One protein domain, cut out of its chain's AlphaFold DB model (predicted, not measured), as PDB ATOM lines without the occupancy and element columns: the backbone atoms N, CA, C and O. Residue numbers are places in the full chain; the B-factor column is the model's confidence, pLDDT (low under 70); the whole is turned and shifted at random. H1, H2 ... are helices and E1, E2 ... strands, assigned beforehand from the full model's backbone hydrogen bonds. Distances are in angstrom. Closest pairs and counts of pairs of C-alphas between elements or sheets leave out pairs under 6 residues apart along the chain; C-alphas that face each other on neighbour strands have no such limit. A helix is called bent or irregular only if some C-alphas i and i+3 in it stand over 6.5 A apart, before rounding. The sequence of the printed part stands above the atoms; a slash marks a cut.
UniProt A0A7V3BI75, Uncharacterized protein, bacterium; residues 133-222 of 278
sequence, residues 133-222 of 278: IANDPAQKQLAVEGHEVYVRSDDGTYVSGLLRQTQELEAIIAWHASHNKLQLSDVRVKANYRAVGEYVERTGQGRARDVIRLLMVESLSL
ATOM      1  N   ILE A 133     178.973 188.691 170.220       91.00
ATOM      2  CA  ILE A 133     180.251 188.019 169.937       91.00
ATOM      3  C   ILE A 133     181.123 187.822 171.191       91.00
ATOM      4  O   ILE A 133     182.122 187.107 171.129       91.00
ATOM      5  N   ALA A 134     180.782 188.466 172.315       89.88
ATOM      6  CA  ALA A 134     181.423 188.215 173.605       89.88
ATOM      7  C   ALA A 134     181.082 186.822 174.152       89.88
ATOM      8  O   ALA A 134     181.961 186.144 174.681       89.88
ATOM      9  N   ASN A 135     179.824 186.403 173.991       90.56
ATOM     10  CA  ASN A 135     179.276 185.188 174.594       90.56
ATOM     11  C   ASN A 135     179.120 184.037 173.592       90.56
ATOM     12  O   ASN A 135     178.955 182.892 174.005       90.56
ATOM     13  N   ASP A 136     179.180 184.326 172.290       91.50
ATOM     14  CA  ASP A 136     178.986 183.351 171.220       91.50
ATOM     15  C   ASP A 136     180.280 183.146 170.399       91.50
ATOM     16  O   ASP A 136     180.624 183.968 169.536       91.50
ATOM     17  N   PRO A 137     181.015 182.036 170.631       91.50
ATOM     18  CA  PRO A 137     182.253 181.735 169.916       91.50
ATOM     19  C   PRO A 137     182.070 181.573 168.405       91.50
ATOM     20  O   PRO A 137     182.966 181.944 167.642       91.50
ATOM     21  N   ALA A 138     180.925 181.044 167.959       92.19
ATOM     22  CA  ALA A 138     180.659 180.838 166.541       92.19
ATOM     23  C   ALA A 138     180.470 182.185 165.836       92.19
ATOM     24  O   ALA A 138     181.078 182.421 164.789       92.19
ATOM     25  N   GLN A 139     179.731 183.117 166.444       92.81
ATOM     26  CA  GLN A 139     179.650 184.483 165.922       92.81
ATOM     27  C   GLN A 139     180.998 185.205 165.951       92.81
ATOM     28  O   GLN A 139     181.341 185.896 164.990       92.81
ATOM     29  N   LYS A 140     181.787 185.045 167.021       91.00
ATOM     30  CA  LYS A 140     183.126 185.645 167.098       91.00
ATOM     31  C   LYS A 140     184.011 185.182 165.944       91.00
ATOM     32  O   LYS A 140     184.706 185.996 165.339       91.00
ATOM     33  N   GLN A 141     183.958 183.896 165.610       92.69
ATOM     34  CA  GLN A 141     184.722 183.350 164.497       92.69
ATOM     35  C   GLN A 141     184.255 183.916 163.147       92.69
ATOM     36  O   GLN A 141     185.089 184.341 162.351       92.69
ATOM     37  N   LEU A 142     182.941 184.016 162.917       93.31
ATOM     38  CA  LEU A 142     182.395 184.651 161.710       93.31
ATOM     39  C   LEU A 142     182.865 186.109 161.573       93.31
ATOM     40  O   LEU A 142     183.258 186.541 160.489       93.31
ATOM     41  N   ALA A 143     182.880 186.867 162.669       91.06
ATOM     42  CA  ALA A 143     183.375 188.241 162.661       91.06
ATOM     43  C   ALA A 143     184.862 188.328 162.260       91.06
ATOM     44  O   ALA A 143     185.232 189.188 161.461       91.06
ATOM     45  N   VAL A 144     185.708 187.427 162.777       91.06
ATOM     46  CA  VAL A 144     187.146 187.350 162.436       91.06
ATOM     47  C   VAL A 144     187.365 186.984 160.966       91.06
ATOM     48  O   VAL A 144     188.291 187.487 160.333       91.06
ATOM     49  N   GLU A 145     186.492 186.158 160.396       90.88
ATOM     50  CA  GLU A 145     186.538 185.747 158.988       90.88
ATOM     51  C   GLU A 145     185.998 186.813 158.016       90.88
ATOM     52  O   GLU A 145     185.926 186.589 156.806       90.88
ATOM     53  N   GLY A 146     185.658 187.999 158.525       88.06
ATOM     54  CA  GLY A 146     185.296 189.155 157.713       88.06
ATOM     55  C   GLY A 146     183.800 189.303 157.455       88.06
ATOM     56  O   GLY A 146     183.418 190.067 156.565       88.06
ATOM     57  N   HIS A 147     182.939 188.627 158.223       91.44
ATOM     58  CA  HIS A 147     181.523 188.989 158.244       91.44
ATOM     59  C   HIS A 147     181.334 190.350 158.917       91.44
ATOM     60  O   HIS A 147     181.986 190.683 159.908       91.44
ATOM     61  N   GLU A 148     180.427 191.155 158.364       89.38
ATOM     62  CA  GLU A 148     180.154 192.487 158.894       89.38
ATOM     63  C   GLU A 148     179.520 192.389 160.287       89.38
ATOM     64  O   GLU A 148     178.548 191.662 160.492       89.38
ATOM     65  N   VAL A 149     180.049 193.157 161.234       89.50
ATOM     66  CA  VAL A 149     179.520 193.299 162.589       89.50
ATOM     67  C   VAL A 149     178.790 194.627 162.745       89.50
ATOM     68  O   VAL A 149     178.999 195.573 161.978       89.50
ATOM     69  N   TYR A 150     177.915 194.706 163.738       86.25
ATOM     70  CA  TYR A 150     177.240 195.938 164.105       86.25
ATOM     71  C   TYR A 150     177.021 196.039 165.615       86.25
ATOM     72  O   TYR A 150     176.926 195.032 166.315       86.25
ATOM     73  N   VAL A 151     176.919 197.278 166.087       80.12
ATOM     74  CA  VAL A 151     176.436 197.637 167.421       80.12
ATOM     75  C   VAL A 151     175.197 198.493 167.251       80.12
ATOM     76  O   VAL A 151     175.133 199.346 166.357       80.12
ATOM     77  N   ARG A 152     174.209 198.240 168.102       65.94
ATOM     78  CA  ARG A 152     172.987 199.025 168.182       65.94
ATOM     79  C   ARG A 152     172.937 199.704 169.541       65.94
ATOM     80  O   ARG A 152     172.880 199.018 170.554       65.94
ATOM     81  N   SER A 153     172.931 201.027 169.528       62.34
ATOM     82  CA  SER A 153     172.773 201.845 170.726       62.34
ATOM     83  C   SER A 153     171.294 201.964 171.114       62.34
ATOM     84  O   SER A 153     170.403 201.842 170.263       62.34
ATOM     85  N   ASP A 154     171.033 202.273 172.385       51.44
ATOM     86  CA  ASP A 154     169.678 202.473 172.924       51.44
ATOM     87  C   ASP A 154     168.919 203.623 172.244       51.44
ATOM     88  O   ASP A 154     167.695 203.592 172.117       51.44
ATOM     89  N   ASP A 155     169.645 204.621 171.738       46.91
ATOM     90  CA  ASP A 155     169.093 205.758 170.995       46.91
ATOM     91  C   ASP A 155     168.725 205.426 169.533       46.91
ATOM     92  O   ASP A 155     168.249 206.288 168.785       46.91
ATOM     93  N   GLY A 156     168.925 204.171 169.116       48.34
ATOM     94  CA  GLY A 156     168.645 203.690 167.769       48.34
ATOM     95  C   GLY A 156     169.738 204.003 166.745       48.34
ATOM     96  O   GLY A 156     169.556 203.666 165.570       48.34
ATOM     97  N   THR A 157     170.862 204.607 167.150       57.72
ATOM     98  CA  THR A 157     172.046 204.714 166.292       57.72
ATOM     99  C   THR A 157     172.658 203.334 166.053       57.72
ATOM    100  O   THR A 157     172.609 202.438 166.901       57.72
ATOM    101  N   TYR A 158     173.195 203.137 164.848       71.31
ATOM    102  CA  TYR A 158     173.866 201.901 164.467       71.31
ATOM    103  C   TYR A 158     175.263 202.219 163.950       71.31
ATOM    104  O   TYR A 158     175.447 203.105 163.115       71.31
ATOM    105  N   VAL A 159     176.245 201.463 164.429       73.69
ATOM    106  CA  VAL A 159     177.600 201.449 163.874       73.69
ATOM    107  C   VAL A 159     177.812 200.072 163.274       73.69
ATOM    108  O   VAL A 159     177.547 199.073 163.937       73.69
ATOM    109  N   SER A 160     178.261 199.998 162.024       84.44
ATOM    110  CA  SER A 160     178.614 198.727 161.389       84.44
ATOM    111  C   SER A 160     179.978 198.780 160.733       84.44
ATOM    112  O   SER A 160     180.496 199.859 160.473       84.44
ATOM    113  N   GLY A 161     180.566 197.616 160.478       85.69
ATOM    114  CA  GLY A 161     181.835 197.498 159.773       85.69
ATOM    115  C   GLY A 161     182.481 196.139 159.970       85.69
ATOM    116  O   GLY A 161     181.836 195.186 160.401       85.69
ATOM    117  N   LEU A 162     183.766 196.042 159.640       88.00
ATOM    118  CA  LEU A 162     184.526 194.803 159.806       88.00
ATOM    119  C   LEU A 162     185.260 194.804 161.142       88.00
ATOM    120  O   LEU A 162     185.864 195.812 161.523       88.00
ATOM    121  N   LEU A 163     185.240 193.659 161.822       87.38
ATOM    122  CA  LEU A 163     186.035 193.455 163.022       87.38
ATOM    123  C   LEU A 163     187.521 193.430 162.634       87.38
ATOM    124  O   LEU A 163     187.945 192.611 161.823       87.38
ATOM    125  N   ARG A 164     188.315 194.345 163.196       84.94
ATOM    126  CA  ARG A 164     189.771 194.391 162.977       84.94
ATOM    127  C   ARG A 164     190.537 193.681 164.074       84.94
ATOM    128  O   ARG A 164     191.477 192.946 163.795       84.94
ATOM    129  N   GLN A 165     190.156 193.948 165.316       79.62
ATOM    130  CA  GLN A 165     190.833 193.431 166.492       79.62
ATOM    131  C   GLN A 165     189.852 193.371 167.658       79.62
ATOM    132  O   GLN A 165     188.981 194.230 167.789       79.62
ATOM    133  N   THR A 166     190.032 192.377 168.522       77.56
ATOM    134  CA  THR A 166     189.436 192.339 169.859       77.56
ATOM    135  C   THR A 166     190.541 192.556 170.888       77.56
ATOM    136  O   THR A 166     191.550 191.849 170.836       77.56
ATOM    137  N   GLN A 167     190.376 193.512 171.798       75.00
ATOM    138  CA  GLN A 167     191.287 193.765 172.918       75.00
ATOM    139  C   GLN A 167     190.486 193.668 174.213       75.00
ATOM    140  O   GLN A 167     189.638 194.515 174.454       75.00
ATOM    141  N   GLU A 168     190.739 192.642 175.028       78.31
ATOM    142  CA  GLU A 168     190.004 192.389 176.279       78.31
ATOM    143  C   GLU A 168     188.475 192.383 176.085       78.31
ATOM    144  O   GLU A 168     187.934 191.396 175.585       78.31
ATOM    145  N   LEU A 169     187.807 193.481 176.457       77.31
ATOM    146  CA  LEU A 169     186.362 193.706 176.362       77.31
ATOM    147  C   LEU A 169     185.964 194.616 175.187       77.31
ATOM    148  O   LEU A 169     184.778 194.824 174.956       77.31
ATOM    149  N   GLU A 170     186.919 195.139 174.416       80.69
ATOM    150  CA  GLU A 170     186.681 196.052 173.298       80.69
ATOM    151  C   GLU A 170     186.825 195.359 171.931       80.69
ATOM    152  O   GLU A 170     187.752 194.586 171.670       80.69
ATOM    153  N   ALA A 171     185.924 195.692 171.011       78.62
ATOM    154  CA  ALA A 171     186.029 195.439 169.584       78.62
ATOM    155  C   ALA A 171     186.426 196.728 168.860       78.62
ATOM    156  O   ALA A 171     185.826 197.783 169.067       78.62
ATOM    157  N   ILE A 172     187.396 196.629 167.952       80.25
ATOM    158  CA  ILE A 172     187.727 197.700 167.014       80.25
ATOM    159  C   ILE A 172     187.034 197.396 165.688       80.25
ATOM    160  O   ILE A 172     187.415 196.457 164.980       80.25
ATOM    161  N   ILE A 173     186.027 198.200 165.349       79.62
ATOM    162  CA  ILE A 173     185.274 198.096 164.095       79.62
ATOM    163  C   ILE A 173     185.774 199.159 163.113       79.62
ATOM    164  O   ILE A 173     185.791 200.350 163.432       79.62
ATOM    165  N   ALA A 174     186.163 198.737 161.908       72.81
ATOM    166  CA  ALA A 174     186.563 199.644 160.832       72.81
ATOM    167  C   ALA A 174     185.381 199.984 159.910       72.81
ATOM    168  O   ALA A 174     184.775 199.084 159.322       72.81
ATOM    169  N   TRP A 175     185.111 201.282 159.734       67.69
ATOM    170  CA  TRP A 175     184.088 201.818 158.826       67.69
ATOM    171  C   TRP A 175     184.584 203.102 158.154       67.69
ATOM    172  O   TRP A 175     184.984 204.031 158.847       67.69
ATOM    173  N   HIS A 176     184.580 203.158 156.815       55.38
ATOM    174  CA  HIS A 176     185.007 204.323 156.013       55.38
ATOM    175  C   HIS A 176     186.234 205.077 156.579       55.38
ATOM    176  O   HIS A 176     186.165 206.267 156.867       55.38
ATOM    177  N   ALA A 177     187.354 204.365 156.767       57.50
ATOM    178  CA  ALA A 177     188.626 204.873 157.314       57.50
ATOM    179  C   ALA A 177     188.625 205.317 158.796       57.50
ATOM    180  O   ALA A 177     189.681 205.657 159.326       57.50
ATOM    181  N   SER A 178     187.490 205.234 159.494       68.31
ATOM    182  CA  SER A 178     187.387 205.454 160.939       68.31
ATOM    183  C   SER A 178     187.430 204.130 161.708       68.31
ATOM    184  O   SER A 178     186.884 203.117 161.259       68.31
ATOM    185  N   HIS A 179     188.070 204.144 162.878       75.88
ATOM    186  CA  HIS A 179     188.116 203.015 163.807       75.88
ATOM    187  C   HIS A 179     187.271 203.349 165.032       75.88
ATOM    188  O   HIS A 179     187.586 204.285 165.763       75.88
ATOM    189  N   ASN A 180     186.208 202.580 165.249       77.12
ATOM    190  CA  ASN A 180     185.324 202.746 166.395       77.12
ATOM    191  C   ASN A 180     185.636 201.665 167.426       77.12
ATOM    192  O   ASN A 180     185.584 200.475 167.106       77.12
ATOM    193  N   LYS A 181     185.967 202.088 168.648       81.44
ATOM    194  CA  LYS A 181     186.110 201.203 169.806       81.44
ATOM    195  C   LYS A 181     184.749 201.022 170.463       81.44
ATOM    196  O   LYS A 181     184.102 202.009 170.800       81.44
ATOM    197  N   LEU A 182     184.312 199.776 170.594       82.56
ATOM    198  CA  LEU A 182     182.979 199.422 171.078       82.56
ATOM    199  C   LEU A 182     183.070 198.233 172.037       82.56
ATOM    200  O   LEU A 182     183.966 197.407 171.898       82.56
ATOM    201  N   GLN A 183     182.148 198.124 172.992       84.94
ATOM    202  CA  GLN A 183     182.114 196.999 173.929       84.94
ATOM    203  C   GLN A 183     181.718 195.703 173.209       84.94
ATOM    204  O   GLN A 183     180.729 195.667 172.479       84.94
ATOM    205  N   LEU A 184     182.464 194.617 173.428       84.75
ATOM    206  CA  LEU A 184     182.215 193.306 172.812       84.75
ATOM    207  C   LEU A 184     180.827 192.754 173.145       84.75
ATOM    208  O   LEU A 184     180.242 192.058 172.315       84.75
ATOM    209  N   SER A 185     180.300 193.075 174.332       86.81
ATOM    210  CA  SER A 185     178.965 192.672 174.790       86.81
ATOM    211  C   SER A 185     177.841 193.185 173.894       86.81
ATOM    212  O   SER A 185     176.771 192.579 173.852       86.81
ATOM    213  N   ASP A 186     178.092 194.262 173.153       84.75
ATOM    214  CA  ASP A 186     177.076 194.955 172.364       84.75
ATOM    215  C   ASP A 186     177.196 194.617 170.871       84.75
ATOM    216  O   ASP A 186     176.280 194.866 170.082       84.75
ATOM    217  N   VAL A 187     178.325 194.016 170.480       87.75
ATOM    218  CA  VAL A 187     178.679 193.717 169.094       87.75
ATOM    219  C   VAL A 187     178.076 192.382 168.672       87.75
ATOM    220  O   VAL A 187     178.257 191.356 169.325       87.75
ATOM    221  N   ARG A 188     177.396 192.380 167.527       90.69
ATOM    222  CA  ARG A 188     176.822 191.184 166.894       90.69
ATOM    223  C   ARG A 188     177.250 191.100 165.439       90.69
ATOM    224  O   ARG A 188     177.453 192.126 164.789       90.69
ATOM    225  N   VAL A 189     177.338 189.889 164.896       90.62
ATOM    226  CA  VAL A 189     177.454 189.715 163.441       90.62
ATOM    227  C   VAL A 189     176.125 190.114 162.795       90.62
ATOM    228  O   VAL A 189     175.049 189.811 163.314       90.62
ATOM    229  N   LYS A 190     176.159 190.812 161.656       88.19
ATOM    230  CA  LYS A 190     174.945 191.068 160.876       88.19
ATOM    231  C   LYS A 190     174.396 189.735 160.376       88.19
ATOM    232  O   LYS A 190     175.024 189.076 159.551       88.19
ATOM    233  N   ALA A 191     173.200 189.381 160.834       81.88
ATOM    234  CA  ALA A 191     172.512 188.139 160.494       81.88
ATOM    235  C   ALA A 191     171.978 188.151 159.047       81.88
ATOM    236  O   ALA A 191     170.776 188.136 158.810       81.88
ATOM    237  N   ASN A 192     172.858 188.218 158.050       81.69
ATOM    238  CA  ASN A 192     172.498 187.988 156.651       81.69
ATOM    239  C   ASN A 192     172.444 186.476 156.352       81.69
ATOM    240  O   ASN A 192     172.970 185.674 157.120       81.69
ATOM    241  N   TYR A 193     171.840 186.071 155.229       81.88
ATOM    242  CA  TYR A 193     171.657 184.645 154.911       81.88
ATOM    243  C   TYR A 193     172.961 183.841 154.873       81.88
ATOM    244  O   TYR A 193     172.959 182.673 155.247       81.88
ATOM    245  N   ARG A 194     174.073 184.457 154.452       86.00
ATOM    246  CA  ARG A 194     175.381 183.798 154.425       86.00
ATOM    247  C   ARG A 194     175.901 183.565 155.845       86.00
ATOM    248  O   ARG A 194     176.218 182.434 156.186       86.00
ATOM    249  N   ALA A 195     175.934 184.614 156.668       87.62
ATOM    250  CA  ALA A 195     176.371 184.532 158.060       87.62
ATOM    251  C   ALA A 195     175.507 183.553 158.868       87.62
ATOM    252  O   ALA A 195     176.039 182.753 159.625       87.62
ATOM    253  N   VAL A 196     174.184 183.574 158.666       86.50
ATOM    254  CA  VAL A 196     173.259 182.628 159.305       86.50
ATOM    255  C   VAL A 196     173.520 181.194 158.851       86.50
ATOM    256  O   VAL A 196     173.569 180.299 159.688       86.50
ATOM    257  N   GLY A 197     173.704 180.958 157.549       87.25
ATOM    258  CA  GLY A 197     173.988 179.616 157.044       87.25
ATOM    259  C   GLY A 197     175.265 179.035 157.648       87.25
ATOM    260  O   GLY A 197     175.232 177.952 158.226       87.25
ATOM    261  N   GLU A 198     176.353 179.807 157.599       92.69
ATOM    262  CA  GLU A 198     177.640 179.410 158.178       92.69
ATOM    263  C   GLU A 198     177.553 179.235 159.708       92.69
ATOM    264  O   GLU A 198     178.195 178.346 160.264       92.69
ATOM    265  N   TYR A 199     176.743 180.044 160.399       92.44
ATOM    266  CA  TYR A 199     176.500 179.911 161.838       92.44
ATOM    267  C   TYR A 199     175.794 178.596 162.192       92.44
ATOM    268  O   TYR A 199     176.253 177.858 163.067       92.44
ATOM    269  N   VAL A 200     174.690 178.283 161.509       89.94
ATOM    270  CA  VAL A 200     173.893 177.072 161.767       89.94
ATOM    271  C   VAL A 200     174.706 175.812 161.467       89.94
ATOM    272  O   VAL A 200     174.652 174.846 162.226       89.94
ATOM    273  N   GLU A 201     175.507 175.827 160.398       90.56
ATOM    274  CA  GLU A 201     176.405 174.716 160.057       90.56
ATOM    275  C   GLU A 201     177.461 174.462 161.139       90.56
ATOM    276  O   GLU A 201     177.748 173.307 161.451       90.56
ATOM    277  N   ARG A 202     178.016 175.519 161.747       90.38
ATOM    278  CA  ARG A 202     179.038 175.401 162.804       90.38
ATOM    279  C   ARG A 202     178.475 174.946 164.137       90.38
ATOM    280  O   ARG A 202     179.113 174.169 164.838       90.38
ATOM    281  N   THR A 203     177.317 175.476 164.510       89.69
ATOM    282  CA  THR A 203     176.692 175.185 165.807       89.69
ATOM    283  C   THR A 203     175.960 173.847 165.809       89.69
ATOM    284  O   THR A 203     175.698 173.297 166.875       89.69
ATOM    285  N   GLY A 204     175.625 173.308 164.630       85.50
ATOM    286  CA  GLY A 204     174.878 172.058 164.496       85.50
ATOM    287  C   GLY A 204     173.428 172.162 164.975       85.50
ATOM    288  O   GLY A 204     172.765 171.138 165.127       85.50
ATOM    289  N   GLN A 205     172.919 173.377 165.207       80.50
ATOM    290  CA  GLN A 205     171.584 173.619 165.769       80.50
ATOM    291  C   GLN A 205     170.441 173.470 164.756       80.50
ATOM    292  O   GLN A 205     169.300 173.779 165.061       80.50
ATOM    293  N   GLY A 206     170.704 172.961 163.555       80.44
ATOM    294  CA  GLY A 206     169.675 172.736 162.551       80.44
ATOM    295  C   GLY A 206     170.269 172.544 161.167       80.44
ATOM    296  O   GLY A 206     171.474 172.358 160.993       80.44
ATOM    297  N   ARG A 207     169.411 172.599 160.149       85.12
ATOM    298  CA  ARG A 207     169.839 172.625 158.747       85.12
ATOM    299  C   ARG A 207     169.821 174.063 158.259       85.12
ATOM    300  O   ARG A 207     168.749 174.651 158.143       85.12
ATOM    301  N   ALA A 208     170.985 174.599 157.890       83.12
ATOM    302  CA  ALA A 208     171.124 175.975 157.404       83.12
ATOM    303  C   ALA A 208     170.103 176.337 156.318       83.12
ATOM    304  O   ALA A 208     169.496 177.403 156.359       83.12
ATOM    305  N   ARG A 209     169.847 175.421 155.378       79.88
ATOM    306  CA  ARG A 209     168.852 175.618 154.317       79.88
ATOM    307  C   ARG A 209     167.434 175.821 154.854       79.88
ATOM    308  O   ARG A 209     166.710 176.647 154.304       79.88
ATOM    309  N   ASP A 210     167.042 175.077 155.880       79.88
ATOM    310  CA  ASP A 210     165.692 175.129 156.440       79.88
ATOM    311  C   ASP A 210     165.511 176.403 157.272       79.88
ATOM    312  O   ASP A 210     164.512 177.098 157.104       79.88
ATOM    313  N   VAL A 211     166.531 176.790 158.046       75.81
ATOM    314  CA  VAL A 211     166.560 178.052 158.806       75.81
ATOM    315  C   VAL A 211     166.534 179.262 157.869       75.81
ATOM    316  O   VAL A 211     165.730 180.172 158.050       75.81
ATOM    317  N   ILE A 212     167.356 179.267 156.812       73.44
ATOM    318  CA  ILE A 212     167.339 180.327 155.791       73.44
ATOM    319  C   ILE A 212     165.981 180.373 155.090       73.44
ATOM    320  O   ILE A 212     165.454 181.457 154.859       73.44
ATOM    321  N   ARG A 213     165.392 179.218 154.759       70.50
ATOM    322  CA  ARG A 213     164.063 179.164 154.143       70.50
ATOM    323  C   ARG A 213     163.002 179.749 155.070       70.50
ATOM    324  O   ARG A 213     162.175 180.515 154.588       70.50
ATOM    325  N   LEU A 214     163.047 179.427 156.360       70.25
ATOM    326  CA  LEU A 214     162.170 180.018 157.364       70.25
ATOM    327  C   LEU A 214     162.369 181.539 157.407       70.25
ATOM    328  O   LEU A 214     161.419 182.264 157.160       70.25
ATOM    329  N   LEU A 215     163.603 182.037 157.544       68.06
ATOM    330  CA  LEU A 215     163.921 183.477 157.500       68.06
ATOM    331  C   LEU A 215     163.423 184.172 156.223       68.06
ATOM    332  O   LEU A 215     162.964 185.312 156.268       68.06
ATOM    333  N   MET A 216     163.484 183.501 155.074       63.69
ATOM    334  CA  MET A 216     162.963 184.027 153.810       63.69
ATOM    335  C   MET A 216     161.431 184.054 153.752       63.69
ATOM    336  O   MET A 216     160.886 184.939 153.107       63.69
ATOM    337  N   VAL A 217     160.744 183.095 154.378       62.59
ATOM    338  CA  VAL A 217     159.272 183.075 154.480       62.59
ATOM    339  C   VAL A 217     158.789 184.110 155.492       62.59
ATOM    340  O   VAL A 217     157.784 184.783 155.264       62.59
ATOM    341  N   GLU A 218     159.516 184.233 156.598       56.44
ATOM    342  CA  GLU A 218     159.204 185.146 157.685       56.44
ATOM    343  C   GLU A 218     159.478 186.598 157.285       56.44
ATOM    344  O   GLU A 218     158.682 187.484 157.611       56.44
ATOM    345  N   SER A 219     160.560 186.845 156.535       51.38
ATOM    346  CA  SER A 219     160.874 188.172 156.019       51.38
ATOM    347  C   SER A 219     160.008 188.542 154.819       51.38
ATOM    348  O   SER A 219     159.869 187.796 153.857       51.38
ATOM    349  N   LEU A 220     159.478 189.764 154.825       48.50
ATOM    350  CA  LEU A 220     158.709 190.343 153.715       48.50
ATOM    351  C   LEU A 220     159.521 190.599 152.430       48.50
ATOM    352  O   LEU A 220     159.054 191.258 151.500       48.50
ATOM    353  N   SER A 221     160.764 190.131 152.387       38.69
ATOM    354  CA  SER A 221     161.670 190.360 151.274       38.69
ATOM    355  C   SER A 221     161.109 189.663 150.036       38.69
ATOM    356  O   SER A 221     160.989 188.439 150.022       38.69
ATOM    357  N   LEU A 222     160.804 190.424 148.978       31.67
ATOM    358  CA  LEU A 222     160.573 189.862 147.647       31.67
ATOM    359  C   LEU A 222     161.708 188.877 147.353       31.67
ATOM    360  O   LEU A 222     162.884 189.247 147.299       31.67
TER     361      LEU A 222
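This is residues 133 to 222 of the 278 residues of an uncharacterized protein of bacterium (UniProt A0A7V3BI75). A five-stranded antiparallel sheet folds back on itself at one end of the domain, E4 and E3 facing E1 and E5 with the bent strand E2 as the hinge. H1 packs on the sheet near E2 and E5, and a helical hairpin, H2 and H3, follows beyond it, with H2 touching H1 and H3 at the end away from the sheet. The printed part has 90 residues, with named elements in the order H1 E1 E2 E3 E4 E5 H2 H3, and a sheet order of E4 E3 E2 E1 E5. The class is mixed, helices and strands; the whole is compact, with a radius of gyration of the C-alphas of 13.9 A and spans of 36 by 27 by 23 A.

In the sheet, E1 is residues 148 to 152, E2 residues 158 to 167, 21.0 A long, E3 residues 170 to 175, 15.8 A, E4 residues 178 to 183, 16.4 A, and E5 residues 187 to 189. H1 is residues 137 to 144, beginning at C-alpha 137 (182.253, 181.735, 169.916). H2 is residues 193 to 203, 15.3 A long, and H3 is residues 208 to 218, 15.0 A, ending at C-alpha 218 (159.204, 185.146, 157.685).

E1 to E4 form a meander, each strand the antiparallel neighbour of the one before. E4 and E3 are a hairpin, with N 171 and O 182 2.7 A apart. E2 bends by 89 degrees at residue 164, and its pairing is staggered: residues 162 to 167 pair with E3, N 164 and O 172 being 2.9 A apart, and residues 158 to 162 with E1, N 149 and O 161 being 2.8 A apart. E1 and the edge strand E5 are antiparallel, with N 150 and O 188 2.8 A apart. The sheet is a folded sheet, two leaves that face each other, and is strongly twisted. H1 is on the sheet at a height over the sheet of 8.3 A; its closest C-alphas to E2 are Ala 143 and Leu 163, 5.9 A apart. H1 and H2 touch at a steep tilt of 42 degrees, opposite ways, the closest C-alphas being Ala 138 and Tyr 199, 6.3 A apart. H2 and H3 form a helical hairpin at 44 degrees, with the C-alphas of Gly 197 and Ala 208 closest at 4.6 A. H1 and H3 are apart. In H1, H2 and H3 every O i to N i+4 pair is within hydrogen-bond range.

The two C-alphas farthest apart, Glu 168 and Leu 222, are 41.1 A from each other. The printed part has no cut, and the links between named elements are tight. Residues 217 to 222, of which 217 and 218 belong to H3, stand free. The mean pLDDT of the printed part is 78.8, and residues 152 to 157, 175 to 178 and 215 to 222 are under 70.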